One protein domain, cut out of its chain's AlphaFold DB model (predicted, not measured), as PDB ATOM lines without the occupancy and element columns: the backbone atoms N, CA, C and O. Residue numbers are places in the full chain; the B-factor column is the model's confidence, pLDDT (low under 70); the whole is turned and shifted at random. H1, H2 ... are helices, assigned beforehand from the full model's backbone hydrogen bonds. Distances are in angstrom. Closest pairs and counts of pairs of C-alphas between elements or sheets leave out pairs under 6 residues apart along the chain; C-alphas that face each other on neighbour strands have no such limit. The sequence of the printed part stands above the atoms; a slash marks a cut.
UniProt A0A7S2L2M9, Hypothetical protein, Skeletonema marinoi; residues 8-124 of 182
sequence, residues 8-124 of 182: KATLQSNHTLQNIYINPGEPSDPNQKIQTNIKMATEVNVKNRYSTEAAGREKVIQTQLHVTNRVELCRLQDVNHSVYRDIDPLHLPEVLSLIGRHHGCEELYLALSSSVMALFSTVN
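Overview. This is residues 8 to 124 of the 182 residues of the protein "Hypothetical protein" of Skeletonema marinoi (UniProt A0A7S2L2M9). Two helical hairpins, H2 with H3 and H5 with H6, stand at opposite ends, bridged by H4; H1 packs on H3. This elongated, all-helix printed part has 117 residues with six named helices. It is only just compact, close to loose: radius of gyration of the C-alphas 15.8 A, spans 54 by 35 by 23 A.

Arrangement. Start at H1, residues 8 to 12, which touches H3, residues 52 to 63; closest C-alphas Leu 11 and Gly 56, 4.5 A. H2, residues 31 to 47, makes a hairpin with H3. H4, residues 67 to 76, touches H3 only at the corner. H5, residues 89 to 103, makes a hairpin with H6, residues 105 to 122. Every O i to N i+4 pair is within hydrogen-bond range in H1 to H4; 9 of 11 in H5, 12 of 14 in H6.

Along the chain. Find C-alpha 8, where H1 begins, at (235.261, 154.161, 152.034); H6 ends at C-alpha 122, (247.886, 171.193, 147.480).

Size, cuts and confidence. The printed part has no cut; residues 13 to 30 and 77 to 88 are long links.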
ATOM      1  N   LYS A   8     236.208 154.829 152.929       91.38
ATOM      2  CA  LYS A   8     235.261 154.161 152.034       91.38
ATOM      3  C   LYS A   8     234.700 152.890 152.666       91.38
ATOM      4  O   LYS A   8     233.490 152.687 152.620       91.38
ATOM      5  N   ALA A   9     235.550 152.080 153.293       91.50
ATOM      6  CA  ALA A   9     235.113 150.884 154.001       91.50
ATOM      7  C   ALA A   9     234.187 151.234 155.178       91.50
ATOM      8  O   ALA A   9     233.139 150.613 155.344       91.50
ATOM      9  N   THR A  10     234.484 152.300 155.927       92.50
ATOM     10  CA  THR A  10     233.603 152.774 157.006       92.50
ATOM     11  C   THR A  10     232.232 153.211 156.483       92.50
ATOM     12  O   THR A  10     231.215 152.831 157.068       92.50
ATOM     13  N   LEU A  11     232.185 153.940 155.361       92.31
ATOM     14  CA  LEU A  11     230.951 154.372 154.683       92.31
ATOM     15  C   LEU A  11     230.138 153.226 154.065       92.31
ATOM     16  O   LEU A  11     228.976 153.425 153.721       92.31
ATOM     17  N   GLN A  12     230.755 152.063 153.864       91.88
ATOM     18  CA  GLN A  12     230.114 150.860 153.325       91.88
ATOM     19  C   GLN A  12     229.921 149.776 154.391       91.88
ATOM     20  O   GLN A  12     229.426 148.687 154.096       91.88
ATOM     21  N   SER A  13     230.320 150.063 155.632       90.69
ATOM     22  CA  SER A  13     230.186 149.137 156.744       90.69
ATOM     23  C   SER A  13     228.713 148.866 157.053       90.69
ATOM     24  O   SER A  13     227.792 149.481 156.520       90.69
ATOM     25  N   ASN A  14     228.434 147.906 157.931       89.81
ATOM     26  CA  ASN A  14     227.043 147.605 158.239       89.81
ATOM     27  C   ASN A  14     226.348 148.802 158.936       89.81
ATOM     28  O   ASN A  14     226.720 149.175 160.056       89.81
ATOM     29  N   HIS A  15     225.294 149.332 158.308       89.81
ATOM     30  CA  HIS A  15     224.503 150.476 158.792       89.81
ATOM     31  C   HIS A  15     223.101 150.117 159.307       89.81
ATOM     32  O   HIS A  15     222.360 150.989 159.750       89.81
ATOM     33  N   THR A  16     222.721 148.842 159.250       88.25
ATOM     34  CA  THR A  16     221.345 148.386 159.521       88.25
ATOM     35  C   THR A  16     221.216 147.587 160.810       88.25
ATOM     36  O   THR A  16     220.133 147.507 161.381       88.25
ATOM     37  N   LEU A  17     222.310 147.002 161.292       90.38
ATOM     38  CA  LEU A  17     222.341 146.206 162.508       90.38
ATOM     39  C   LEU A  17     222.183 147.106 163.735       90.38
ATOM     40  O   LEU A  17     223.048 147.935 164.018       90.38
ATOM     41  N   GLN A  18     221.088 146.925 164.463       89.06
ATOM     42  CA  GLN A  18     220.713 147.774 165.599       89.06
ATOM     43  C   GLN A  18     221.019 147.147 166.956       89.06
ATOM     44  O   GLN A  18     221.099 147.859 167.950       89.06
ATOM     45  N   ASN A  19     221.171 145.825 167.013       84.69
ATOM     46  CA  ASN A  19     221.453 145.124 168.253       84.69
ATOM     47  C   ASN A  19     222.224 143.833 167.970       84.69
ATOM     48  O   ASN A  19     221.892 143.100 167.038       84.69
ATOM     49  N   ILE A  20     223.234 143.563 168.790       83.06
ATOM     50  CA  ILE A  20     223.858 142.252 168.931       83.06
ATOM     51  C   ILE A  20     223.984 142.003 170.427       83.06
ATOM     52  O   ILE A  20     224.587 142.797 171.145       83.06
ATOM     53  N   TYR A  21     223.459 140.869 170.874       75.94
ATOM     54  CA  TYR A  21     223.713 140.377 172.216       75.94
ATOM     55  C   TYR A  21     224.996 139.544 172.206       75.94
ATOM     56  O   TYR A  21     225.056 138.501 171.558       75.94
ATOM     57  N   ILE A  22     226.023 140.020 172.904       70.38
ATOM     58  CA  ILE A  22     227.257 139.270 173.156       70.38
ATOM     59  C   ILE A  22     227.277 138.983 174.644       70.38
ATOM     60  O   ILE A  22     227.154 139.907 175.444       70.38
ATOM     61  N   ASN A  23     227.399 137.709 175.006       71.38
ATOM     62  CA  ASN A  23     227.461 137.315 176.403       71.38
ATOM     63  C   ASN A  23     228.719 137.959 177.020       71.38
ATOM     64  O   ASN A  23     229.814 137.722 176.498       71.38
ATOM     65  N   PRO A  24     228.597 138.821 178.044       60.62
ATOM     66  CA  PRO A  24     229.760 139.454 178.636       60.62
ATOM     67  C   PRO A  24     230.597 138.372 179.320       60.62
ATOM     68  O   PRO A  24     230.159 137.764 180.294       60.62
ATOM     69  N   GLY A  25     231.782 138.095 178.769       63.78
ATOM     70  CA  GLY A  25     232.818 137.336 179.463       63.78
ATOM     71  C   GLY A  25     233.287 138.074 180.721       63.78
ATOM     72  O   GLY A  25     232.786 139.153 181.051       63.78
ATOM     73  N   GLU A  26     234.246 137.499 181.446       62.47
ATOM     74  CA  GLU A  26     234.755 138.119 182.671       62.47
ATOM     75  C   GLU A  26     235.292 139.551 182.444       62.47
ATOM     76  O   GLU A  26     235.770 139.870 181.356       62.47
ATOM     77  N   PRO A  27     235.278 140.433 183.463       58.06
ATOM     78  CA  PRO A  27     235.625 141.855 183.327       58.06
ATOM     79  C   PRO A  27     237.035 142.163 182.788       58.06
ATOM     80  O   PRO A  27     237.293 143.291 182.382       58.06
ATOM     81  N   SER A  28     237.950 141.188 182.799       59.31
ATOM     82  CA  SER A  28     239.316 141.310 182.261       59.31
ATOM     83  C   SER A  28     239.440 140.839 180.802       59.31
ATOM     84  O   SER A  28     240.551 140.763 180.270       59.31
ATOM     85  N   ASP A  29     238.332 140.473 180.160       65.06
ATOM     86  CA  ASP A  29     238.336 139.894 178.826       65.06
ATOM     87  C   ASP A  29     238.653 140.969 177.759       65.06
ATOM     88  O   ASP A  29     237.959 141.994 177.693       65.06
ATOM     89  N   PRO A  30     239.658 140.768 176.877       63.03
ATOM     90  CA  PRO A  30     239.885 141.616 175.699       63.03
ATOM     91  C   PRO A  30     238.620 141.851 174.848       63.03
ATOM     92  O   PRO A  30     238.538 142.849 174.125       63.03
ATOM     93  N   ASN A  31     237.597 141.004 174.988       73.12
ATOM     94  CA  ASN A  31     236.281 141.193 174.390       73.12
ATOM     95  C   ASN A  31     235.538 142.460 174.850       73.12
ATOM     96  O   ASN A  31     234.646 142.910 174.130       73.12
ATOM     97  N   GLN A  32     235.887 143.093 175.978       79.31
ATOM     98  CA  GLN A  32     235.188 144.300 176.438       79.31
ATOM     99  C   GLN A  32     235.357 145.480 175.466       79.31
ATOM    100  O   GLN A  32     234.393 146.183 175.164       79.31
ATOM    101  N   LYS A  33     236.557 145.670 174.904       80.88
ATOM    102  CA  LYS A  33     236.805 146.716 173.893       80.88
ATOM    103  C   LYS A  33     236.037 146.444 172.607       80.88
ATOM    104  O   LYS A  33     235.457 147.351 172.013       80.88
ATOM    105  N   ILE A  34     235.984 145.178 172.195       82.69
ATOM    106  CA  ILE A  34     235.196 144.747 171.038       82.69
ATOM    107  C   ILE A  34     233.710 145.043 171.284       82.69
ATOM    108  O   ILE A  34     233.053 145.622 170.421       82.69
ATOM    109  N   GLN A  35     233.192 144.742 172.477       85.19
ATOM    110  CA  GLN A  35     231.808 145.039 172.850       85.19
ATOM    111  C   GLN A  35     231.506 146.539 172.855       85.19
ATOM    112  O   GLN A  35     230.489 146.941 172.293       85.19
ATOM    113  N   THR A  36     232.384 147.375 173.414       85.00
ATOM    114  CA  THR A  36     232.230 148.840 173.383       85.00
ATOM    115  C   THR A  36     232.137 149.358 171.949       85.00
ATOM    116  O   THR A  36     231.239 150.135 171.626       85.00
ATOM    117  N   ASN A  37     233.000 148.869 171.058       86.81
ATOM    118  CA  ASN A  37     232.997 149.264 169.650       86.81
ATOM    119  C   ASN A  37     231.757 148.764 168.891       86.81
ATOM    120  O   ASN A  37     231.195 149.487 168.065       86.81
ATOM    121  N   ILE A  38     231.286 147.549 169.184       88.69
ATOM    122  CA  ILE A  38     230.036 147.018 168.623       88.69
ATOM    123  C   ILE A  38     228.849 147.853 169.096       88.69
ATOM    124  O   ILE A  38     228.046 148.273 168.264       88.69
ATOM    125  N   LYS A  39     228.783 148.156 170.397       89.19
ATOM    126  CA  LYS A  39     227.740 148.990 170.994       89.19
ATOM    127  C   LYS A  39     227.700 150.370 170.341       89.19
ATOM    128  O   LYS A  39     226.645 150.772 169.857       89.19
ATOM    129  N   MET A  40     228.847 151.039 170.220       88.81
ATOM    130  CA  MET A  40     228.976 152.326 169.529       88.81
ATOM    131  C   MET A  40     228.448 152.247 168.086       88.81
ATOM    132  O   MET A  40     227.617 153.054 167.669       88.81
ATOM    133  N   ALA A  41     228.854 151.220 167.329       91.62
ATOM    134  CA  ALA A  41     228.399 151.018 165.955       91.62
ATOM    135  C   ALA A  41     226.880 150.785 165.851       91.62
ATOM    136  O   ALA A  41     226.252 151.282 164.911       91.62
ATOM    137  N   THR A  42     226.292 150.033 166.787       92.88
ATOM    138  CA  THR A  42     224.845 149.775 166.831       92.88
ATOM    139  C   THR A  42     224.048 150.995 167.283       92.88
ATOM    140  O   THR A  42     222.999 151.274 166.711       92.88
ATOM    141  N   GLU A  43     224.559 151.783 168.230       93.06
ATOM    142  CA  GLU A  43     223.916 153.021 168.681       93.06
ATOM    143  C   GLU A  43     223.823 154.049 167.553       93.06
ATOM    144  O   GLU A  43     222.775 154.672 167.371       93.06
ATOM    145  N   VAL A  44     224.878 154.193 166.746       94.06
ATOM    146  CA  VAL A  44     224.848 155.064 165.561       94.06
ATOM    147  C   VAL A  44     223.807 154.586 164.545       94.06
ATOM    148  O   VAL A  44     223.062 155.408 164.007       94.06
ATOM    149  N   ASN A  45     223.706 153.272 164.318       94.50
ATOM    150  CA  ASN A  45     222.699 152.691 163.425       94.50
ATOM    151  C   ASN A  45     221.272 152.943 163.935       94.50
ATOM    152  O   ASN A  45     220.393 153.288 163.151       94.50
ATOM    153  N   VAL A  46     221.037 152.822 165.245       94.19
ATOM    154  CA  VAL A  46     219.734 153.107 165.868       94.19
ATOM    155  C   VAL A  46     219.367 154.586 165.729       94.19
ATOM    156  O   VAL A  46     218.248 154.900 165.321       94.19
ATOM    157  N   LYS A  47     220.307 155.496 166.016       94.06
ATOM    158  CA  LYS A  47     220.104 156.949 165.883       94.06
ATOM    159  C   LYS A  47     219.786 157.360 164.442       94.06
ATOM    160  O   LYS A  47     218.982 158.261 164.229       94.06
ATOM    161  N   ASN A  48     220.362 156.664 163.464       93.81
ATOM    162  CA  ASN A  48     220.224 156.960 162.038       93.81
ATOM    163  C   ASN A  48     219.390 155.911 161.283       93.81
ATOM    164  O   ASN A  48     219.588 155.701 160.089       93.81
ATOM    165  N   ARG A  49     218.427 155.256 161.949       91.88
ATOM    166  CA  ARG A  49     217.692 154.095 161.401       91.88
ATOM    167  C   ARG A  49     216.976 154.324 160.064       91.88
ATOM    168  O   ARG A  49     216.628 153.363 159.391       91.88
ATOM    169  N   TYR A  50     216.733 155.582 159.700       91.56
ATOM    170  CA  TYR A  50     216.043 155.969 158.469       91.56
ATOM    171  C   TYR A  50     216.982 156.443 157.352       91.56
ATOM    172  O   TYR A  50     216.518 156.710 156.249       91.56
ATOM    173  N   SER A  51     218.286 156.563 157.617       94.50
ATOM    174  CA  SER A  51     219.277 156.970 156.623       94.50
ATOM    175  C   SER A  51     220.593 156.241 156.862       94.50
ATOM    176  O   SER A  51     221.382 156.590 157.743       94.50
ATOM    177  N   THR A  52     220.843 155.225 156.040       91.62
ATOM    178  CA  THR A  52     222.111 154.485 156.046       91.62
ATOM    179  C   THR A  52     223.287 155.389 155.691       91.62
ATOM    180  O   THR A  52     224.369 155.225 156.244       91.62
ATOM    181  N   GLU A  53     223.063 156.388 154.835       93.50
ATOM    182  CA  GLU A  53     224.060 157.402 154.505       93.50
ATOM    183  C   GLU A  53     224.437 158.241 155.735       93.50
ATOM    184  O   GLU A  53     225.621 158.419 156.021       93.50
ATOM    185  N   ALA A  54     223.448 158.713 156.504       94.00
ATOM    186  CA  ALA A  54     223.705 159.455 157.737       94.00
ATOM    187  C   ALA A  54     224.430 158.582 158.773       94.00
ATOM    188  O   ALA A  54     225.390 159.035 159.393       94.00
ATOM    189  N   ALA A  55     224.043 157.306 158.894       94.62
ATOM    190  CA  ALA A  55     224.731 156.346 159.754       94.62
ATOM    191  C   ALA A  55     226.202 156.159 159.347       94.62
ATOM    192  O   ALA A  55     227.080 156.113 160.208       94.62
ATOM    193  N   GLY A  56     226.483 156.064 158.044       93.75
ATOM    194  CA  GLY A  56     227.842 155.960 157.517       93.75
ATOM    195  C   GLY A  56     228.678 157.200 157.813       93.75
ATOM    196  O   GLY A  56     229.785 157.079 158.338       93.75
ATOM    197  N   ARG A  57     228.135 158.395 157.553       93.56
ATOM    198  CA  ARG A  57     228.811 159.670 157.851       93.56
ATOM    199  C   ARG A  57     229.122 159.811 159.339       93.56
ATOM    200  O   ARG A  57     230.249 160.135 159.698       93.56
ATOM    201  N   GLU A  58     228.157 159.505 160.200       94.50
ATOM    202  CA  GLU A  58     228.336 159.578 161.650       94.50
ATOM    203  C   GLU A  58     229.410 158.595 162.137       94.50
ATOM    204  O   GLU A  58     230.246 158.941 162.969       94.50
ATOM    205  N   LYS A  59     229.465 157.385 161.567       94.69
ATOM    206  CA  LYS A  59     230.537 156.425 161.868       94.69
ATOM    207  C   LYS A  59     231.903 156.950 161.475       94.69
ATOM    208  O   LYS A  59     232.831 156.814 162.268       94.69
ATOM    209  N   VAL A  60     232.042 157.565 160.300       93.50
ATOM    210  CA  VAL A  60     233.304 158.199 159.890       93.50
ATOM    211  C   VAL A  60     233.713 159.260 160.911       93.50
ATOM    212  O   VAL A  60     234.843 159.235 161.395       93.50
ATOM    213  N   ILE A  61     232.788 160.134 161.311       92.50
ATOM    214  CA  ILE A  61     233.068 161.190 162.290       92.50
ATOM    215  C   ILE A  61     233.523 160.597 163.629       92.50
ATOM    216  O   ILE A  61     234.555 161.012 164.156       92.50
ATOM    217  N   GLN A  62     232.802 159.611 164.165       91.94
ATOM    218  CA  GLN A  62     233.097 159.058 165.490       91.94
ATOM    219  C   GLN A  62     234.317 158.134 165.526       91.94
ATOM    220  O   GLN A  62     234.948 158.024 166.573       91.94
ATOM    221  N   THR A  63     234.648 157.451 164.426       91.12
ATOM    222  CA  THR A  63     235.683 156.400 164.441       91.12
ATOM    223  C   THR A  63     236.939 156.721 163.657       91.12
ATOM    224  O   THR A  63     238.006 156.267 164.048       91.12
ATOM    225  N   GLN A  64     236.844 157.502 162.583       90.50
ATOM    226  CA  GLN A  64     237.994 157.836 161.738       90.50
ATOM    227  C   GLN A  64     238.564 159.218 162.070       90.50
ATOM    228  O   GLN A  64     239.780 159.427 162.039       90.50
ATOM    229  N   LEU A  65     237.680 160.163 162.403       91.25
ATOM    230  CA  LEU A  65     238.033 161.565 162.638       91.25
ATOM    231  C   LEU A  65     238.312 161.904 164.111       91.25
ATOM    232  O   LEU A  65     238.726 163.022 164.395       91.25
ATOM    233  N   HIS A  66     238.119 160.948 165.021       90.31
ATOM    234  CA  HIS A  66     238.495 161.048 166.432       90.31
ATOM    235  C   HIS A  66     239.729 160.167 166.677       90.31
ATOM    236  O   HIS A  66     239.660 158.949 166.491       90.31
ATOM    237  N   VAL A  67     240.865 160.753 167.072       86.75
ATOM    238  CA  VAL A  67     242.160 160.057 167.143       86.75
ATOM    239  C   VAL A  67     242.131 158.869 168.094       86.75
ATOM    240  O   VAL A  67     242.634 157.805 167.742       86.75
ATOM    241  N   THR A  68     241.521 159.023 169.270       87.50
ATOM    242  CA  THR A  68     241.490 157.983 170.305       87.50
ATOM    243  C   THR A  68     240.731 156.758 169.813       87.50
ATOM    244  O   THR A  68     241.284 155.656 169.801       87.50
ATOM    245  N   ASN A  69     239.511 156.964 169.311       89.38
ATOM    246  CA  ASN A  69     238.690 155.888 168.758       89.38
ATOM    247  C   ASN A  69     239.365 155.250 167.543       89.38
ATOM    248  O   ASN A  69     239.379 154.026 167.416       89.38
ATOM    249  N   ARG A  70     239.982 156.066 166.676       88.75
ATOM    250  CA  ARG A  70     240.711 155.572 165.508       88.75
ATOM    251  C   ARG A  70     241.861 154.667 165.914       88.75
ATOM    252  O   ARG A  70     241.962 153.566 165.393       88.75
ATOM    253  N   VAL A  71     242.732 155.113 166.820       87.06
ATOM    254  CA  VAL A  71     243.901 154.336 167.262       87.06
ATOM    255  C   VAL A  71     243.463 153.022 167.900       87.06
ATOM    256  O   VAL A  71     244.072 151.985 167.641       87.06
ATOM    257  N   GLU A  72     242.402 153.042 168.704       88.69
ATOM    258  CA  GLU A  72     241.858 151.828 169.302       88.69
ATOM    259  C   GLU A  72     241.319 150.854 168.246       88.69
ATOM    260  O   GLU A  72     241.716 149.688 168.231       88.69
ATOM    261  N   LEU A  73     240.472 151.325 167.330       89.69
ATOM    262  CA  LEU A  73     239.888 150.493 166.276       89.69
ATOM    263  C   LEU A  73     240.935 149.982 165.285       89.69
ATOM    264  O   LEU A  73     240.876 148.821 164.890       89.69
ATOM    265  N   CYS A  74     241.918 150.810 164.933       90.00
ATOM    266  CA  CYS A  74     243.033 150.418 164.076       90.00
ATOM    267  C   CYS A  74     243.848 149.294 164.719       90.00
ATOM    268  O   CYS A  74     244.140 148.306 164.055       90.00
ATOM    269  N   ARG A  75     244.140 149.382 166.024       89.25
ATOM    270  CA  ARG A  75     244.814 148.299 166.762       89.25
ATOM    271  C   ARG A  75     243.992 147.012 166.793       89.25
ATOM    272  O   ARG A  75     244.563 145.937 166.679       89.25
ATOM    273  N   LEU A  76     242.671 147.110 166.951       88.88
ATOM    274  CA  LEU A  76     241.782 145.942 166.970       88.88
ATOM    275  C   LEU A  76     241.629 145.275 165.594       88.88
ATOM    276  O   LEU A  76     241.349 144.082 165.540       88.88
ATOM    277  N   GLN A  77     241.784 146.031 164.505       89.12
ATOM    278  CA  GLN A  77     241.613 145.555 163.125       89.12
ATOM    279  C   GLN A  77     242.941 145.370 162.372       89.12
ATOM    280  O   GLN A  77     242.920 145.107 161.174       89.12
ATOM    281  N   ASP A  78     244.076 145.515 163.065       90.31
ATOM    282  CA  ASP A  78     245.437 145.462 162.507       90.31
ATOM    283  C   ASP A  78     245.659 146.415 161.311       90.31
ATOM    284  O   ASP A  78     246.259 146.087 160.286       90.31
ATOM    285  N   VAL A  79     245.139 147.639 161.438       89.25
ATOM    286  CA  VAL A  79     245.273 148.707 160.441       89.25
ATOM    287  C   VAL A  79     246.416 149.638 160.847       89.25
ATOM    288  O   VAL A  79     246.342 150.325 161.860       89.25
ATOM    289  N   ASN A  80     247.471 149.697 160.030       83.62
ATOM    290  CA  ASN A  80     248.721 150.388 160.379       83.62
ATOM    291  C   ASN A  80     249.017 151.651 159.541       83.62
ATOM    292  O   ASN A  80     250.169 152.068 159.436       83.62
ATOM    293  N   HIS A  81     248.006 152.278 158.933       78.81
ATOM    294  CA  HIS A  81     248.189 153.485 158.114       78.81
ATOM    295  C   HIS A  81     247.370 154.682 158.618       78.81
ATOM    296  O   HIS A  81     246.395 154.542 159.353       78.81
ATOM    297  N   SER A  82     247.796 155.888 158.227       75.81
ATOM    298  CA  SER A  82     247.083 157.131 158.535       75.81
ATOM    299  C   SER A  82     245.939 157.349 157.551       75.81
ATOM    300  O   SER A  82     246.172 157.433 156.349       75.81
ATOM    301  N   VAL A  83     244.732 157.551 158.075       79.31
ATOM    302  CA  VAL A  83     243.519 157.861 157.297       79.31
ATOM    303  C   VAL A  83     243.679 159.132 156.465       79.31
ATOM    304  O   VAL A  83     243.144 159.229 155.368       79.31
ATOM    305  N   TYR A  84     244.457 160.104 156.952       78.69
ATOM    306  CA  TYR A  84     244.686 161.367 156.246       78.69
ATOM    307  C   TYR A  84     245.485 161.198 154.951       78.69
ATOM    308  O   TYR A  84     245.496 162.110 154.131       78.69
ATOM    309  N   ARG A  85     246.141 160.047 154.751       75.50
ATOM    310  CA  ARG A  85     246.807 159.714 153.487       75.50
ATOM    311  C   ARG A  85     245.806 159.410 152.368       75.50
ATOM    312  O   ARG A  85     246.128 159.638 151.207       75.50
ATOM    313  N   ASP A  86     244.627 158.908 152.720       76.44
ATOM    314  CA  ASP A  86     243.606 158.485 151.757       76.44
ATOM    315  C   ASP A  86     242.643 159.615 151.384       76.44
ATOM    316  O   ASP A  86     241.802 159.462 150.499       76.44
ATOM    317  N   ILE A  87     242.739 160.751 152.078       84.06
ATOM    318  CA  ILE A  87     241.915 161.923 151.809       84.06
ATOM    319  C   ILE A  87     242.605 162.742 150.729       84.06
ATOM    320  O   ILE A  87     243.777 163.093 150.871       84.06
ATOM    321  N   ASP A  88     241.858 163.073 149.674       85.06
ATOM    322  CA  ASP A  88     242.315 164.044 148.686       85.06
ATOM    323  C   ASP A  88     242.738 165.323 149.425       85.06
ATOM    324  O   ASP A  88     241.921 165.907 150.149       85.06
ATOM    325  N   PRO A  89     243.991 165.773 149.270       84.19
ATOM    326  CA  PRO A  89     244.457 166.980 149.921       84.19
ATOM    327  C   PRO A  89     243.568 168.215 149.658       84.19
ATOM    328  O   PRO A  89     243.504 169.102 150.510       84.19
ATOM    329  N   LEU A  90     242.829 168.272 148.538       85.69
ATOM    330  CA  LEU A  90     241.844 169.327 148.249       85.69
ATOM    331  C   LEU A  90     240.636 169.331 149.195       85.69
ATOM    332  O   LEU A  90     240.014 170.373 149.352       85.69
ATOM    333  N   HIS A  91     240.307 168.194 149.810       87.25
ATOM    334  CA  HIS A  91     239.197 168.040 150.760       87.25
ATOM    335  C   HIS A  91     239.641 168.094 152.228       87.25
ATOM    336  O   HIS A  91     238.820 168.042 153.149       87.25
ATOM    337  N   LEU A  92     240.950 168.166 152.472       88.00
ATOM    338  CA  LEU A  92     241.519 168.217 153.814       88.00
ATOM    339  C   LEU A  92     241.038 169.434 154.628       88.00
ATOM    340  O   LEU A  92     240.723 169.239 155.803       88.00
ATOM    341  N   PRO A  93     240.931 170.661 154.070       89.25
ATOM    342  CA  PRO A  93     240.407 171.810 154.811       89.25
ATOM    343  C   PRO A  93     238.987 171.581 155.346       89.25
ATOM    344  O   PRO A  93     238.706 171.878 156.510       89.25
ATOM    345  N   GLU A  94     238.098 171.003 154.536       91.06
ATOM    346  CA  GLU A  94     236.731 170.676 154.938       91.06
ATOM    347  C   GLU A  94     236.706 169.597 156.025       91.06
ATOM    348  O   GLU A  94     235.947 169.715 156.991       91.06
ATOM    349  N   VAL A  95     237.560 168.574 155.911       90.75
ATOM    350  CA  VAL A  95     237.693 167.516 156.927       90.75
ATOM    351  C   VAL A  95     238.235 168.076 158.243       90.75
ATOM    352  O   VAL A  95     237.699 167.762 159.304       90.75
ATOM    353  N   LEU A  96     239.248 168.944 158.204       91.50
ATOM    354  CA  LEU A  96     239.785 169.605 159.396       91.50
ATOM    355  C   LEU A  96     238.725 170.497 160.053       91.50
ATOM    356  O   LEU A  96     238.538 170.443 161.266       91.50
ATOM    357  N   SER A  97     237.957 171.252 159.263       92.56
ATOM    358  CA  SER A  97     236.819 172.023 159.779       92.56
ATOM    359  C   SER A  97     235.786 171.124 160.468       92.56
ATOM    360  O   SER A  97     235.278 171.465 161.538       92.56
ATOM    361  N   LEU A  98     235.502 169.951 159.892       93.38
ATOM    362  CA  LEU A  98     234.596 168.970 160.483       93.38
ATOM    363  C   LEU A  98     235.126 168.445 161.826       93.38
ATOM    364  O   LEU A  98     234.372 168.415 162.795       93.38
ATOM    365  N   ILE A  99     236.415 168.113 161.911       93.19
ATOM    366  CA  ILE A  99     237.064 167.682 163.160       93.19
ATOM    367  C   ILE A  99     236.958 168.770 164.227       93.19
ATOM    368  O   ILE A  99     236.493 168.499 165.330       93.19
ATOM    369  N   GLY A 100     237.310 170.014 163.888       93.00
ATOM    370  CA  GLY A 100     237.243 171.132 164.829       93.00
ATOM    371  C   GLY A 100     235.836 171.368 165.382       93.00
ATOM    372  O   GLY A 100     235.689 171.657 166.568       93.00
ATOM    373  N   ARG A 101     234.792 171.193 164.556       94.31
ATOM    374  CA  ARG A 101     233.391 171.333 164.991       94.31
ATOM    375  C   ARG A 101     232.905 170.193 165.885       94.31
ATOM    376  O   ARG A 101     232.112 170.453 166.783       94.31
ATOM    377  N   HIS A 102     233.314 168.955 165.610       93.31
ATOM    378  CA  HIS A 102     232.783 167.778 166.310       93.31
ATOM    379  C   HIS A 102     233.601 167.369 167.535       93.31
ATOM    380  O   HIS A 102     233.023 166.901 168.512       93.31
ATOM    381  N   HIS A 103     234.919 167.557 167.490       93.38
ATOM    382  CA  HIS A 103     235.852 167.001 168.473       93.38
ATOM    383  C   HIS A 103     236.717 168.063 169.169       93.38
ATOM    384  O   HIS A 103     237.406 167.767 170.140       93.38
ATOM    385  N   GLY A 104     236.659 169.318 168.711       92.12
ATOM    386  CA  GLY A 104     237.347 170.450 169.333       92.12
ATOM    387  C   GLY A 104     238.800 170.643 168.883       92.12
ATOM    388  O   GLY A 104     239.275 170.059 167.907       92.12
ATOM    389  N   CYS A 105     239.508 171.533 169.585       91.25
ATOM    390  CA  CYS A 105     240.814 172.044 169.157       91.25
ATOM    391  C   CYS A 105     241.958 171.029 169.264       91.25
ATOM    392  O   CYS A 105     242.873 171.073 168.447       91.25
ATOM    393  N   GLU A 106     241.933 170.135 170.254       92.62
ATOM    394  CA  GLU A 106     242.996 169.140 170.453       92.62
ATOM    395  C   GLU A 106     243.038 168.135 169.293       92.62
ATOM    396  O   GLU A 106     244.072 167.941 168.655       92.62
ATOM    397  N   GLU A 107     241.881 167.574 168.948       91.81
ATOM    398  CA  GLU A 107     241.720 166.657 167.817       91.81
ATOM    399  C   GLU A 107     242.027 167.344 166.485       91.81
ATOM    400  O   GLU A 107     242.722 166.784 165.632       91.81
ATOM    401  N   LEU A 108     241.606 168.604 166.333       93.19
ATOM    402  CA  LEU A 108     241.972 169.428 165.183       93.19
ATOM    403  C   LEU A 108     243.491 169.599 165.064       93.19
ATOM    404  O   LEU A 108     244.039 169.452 163.972       93.19
ATOM    405  N   TYR A 109     244.182 169.889 166.166       91.81
ATOM    406  CA  TYR A 109     245.633 170.059 166.173       91.81
ATOM    407  C   TYR A 109     246.361 168.770 165.769       91.81
ATOM    408  O   TYR A 109     247.278 168.805 164.942       91.81
ATOM    409  N   LEU A 110     245.932 167.620 166.296       90.19
ATOM    410  CA  LEU A 110     246.505 166.318 165.949       90.19
ATOM    411  C   LEU A 110     246.245 165.950 164.484       90.19
ATOM    412  O   LEU A 110     247.141 165.446 163.796       90.19
ATOM    413  N   ALA A 111     245.042 166.234 163.984       89.56
ATOM    414  CA  ALA A 111     244.684 166.044 162.586       89.56
ATOM    415  C   ALA A 111     245.517 166.931 161.655       89.56
ATOM    416  O   ALA A 111     246.072 166.440 160.671       89.56
ATOM    417  N   LEU A 112     245.667 168.215 161.988       89.75
ATOM    418  CA  LEU A 112     246.479 169.165 161.231       89.75
ATOM    419  C   LEU A 112     247.945 168.722 161.190       89.75
ATOM    420  O   LEU A 112     248.533 168.626 160.117       89.75
ATOM    421  N   SER A 113     248.510 168.369 162.345       89.12
ATOM    422  CA  SER A 113     249.899 167.908 162.455       89.12
ATOM    423  C   SER A 113     250.153 166.659 161.607       89.12
ATOM    424  O   SER A 113     251.169 166.561 160.924       89.12
ATOM    425  N   SER A 114     249.193 165.729 161.582       84.56
ATOM    426  CA  SER A 114     249.279 164.486 160.800       84.56
ATOM    427  C   SER A 114     249.100 164.690 159.291       84.56
ATOM    428  O   SER A 114     249.419 163.795 158.511       84.56
ATOM    429  N   SER A 115     248.555 165.834 158.877       86.75
ATOM    430  CA  SER A 115     248.114 166.094 157.505       86.75
ATOM    431  C   SER A 115     248.852 167.264 156.837       86.75
ATOM    432  O   SER A 115     248.667 167.523 155.648       86.75
ATOM    433  N   VAL A 116     249.765 167.920 157.559       85.06
ATOM    434  CA  VAL A 116     250.492 169.119 157.114       85.06
ATOM    435  C   VAL A 116     251.263 168.914 155.805       85.06
ATOM    436  O   VAL A 116     251.228 169.768 154.925       85.06
ATOM    437  N   MET A 117     251.903 167.755 155.620       79.50
ATOM    438  CA  MET A 117     252.643 167.458 154.387       79.50
ATOM    439  C   MET A 117     251.708 167.272 153.187       79.50
ATOM    440  O   MET A 117     252.041 167.685 152.077       79.50
ATOM    441  N   ALA A 118     250.522 166.700 153.410       78.81
ATOM    442  CA  ALA A 118     249.494 166.593 152.383       78.81
ATOM    443  C   ALA A 118     248.927 167.980 152.037       78.81
ATOM    444  O   ALA A 118     248.799 168.298 150.858       78.81
ATOM    445  N   LEU A 119     248.702 168.857 153.023       76.81
ATOM    446  CA  LEU A 119     248.331 170.256 152.766       76.81
ATOM    447  C   LEU A 119     249.394 170.996 151.953       76.81
ATOM    448  O   LEU A 119     249.058 171.696 151.008       76.81
ATOM    449  N   PHE A 120     250.681 170.818 152.246       74.44
ATOM    450  CA  PHE A 120     251.720 171.448 151.425       74.44
ATOM    451  C   PHE A 120     251.723 170.949 149.977       74.44
ATOM    452  O   PHE A 120     252.112 171.698 149.085       74.44
ATOM    453  N   SER A 121     251.238 169.731 149.722       70.00
ATOM    454  CA  SER A 121     251.103 169.206 148.362       70.00
ATOM    455  C   SER A 121     249.957 169.839 147.556       70.00
ATOM    456  O   SER A 121     250.033 169.838 146.328       70.00
ATOM    457  N   THR A 122     248.928 170.424 148.200       68.12
ATOM    458  CA  THR A 122     247.886 171.193 147.480       68.12
ATOM    459  C   THR A 122     248.346 172.576 147.080       68.12
ATOM    460  O   THR A 122     247.863 173.128 146.086       68.12
ATOM    461  N   VAL A 123     249.265 173.164 147.847       69.50
ATOM    462  CA  VAL A 123     249.855 174.443 147.482       69.50
ATOM    463  C   VAL A 123     250.607 174.215 146.179       69.50
ATOM    464  O   VAL A 123     251.551 173.431 146.116       69.50
ATOM    465  N   ASN A 124     250.183 174.896 145.110       73.75
ATOM    466  CA  ASN A 124     250.926 174.904 143.857       73.75
ATOM    467  C   ASN A 124     252.270 175.588 144.125       73.75
ATOM    468  O   ASN A 124     252.398 176.808 144.008       73.75
TER     469      ASN A 124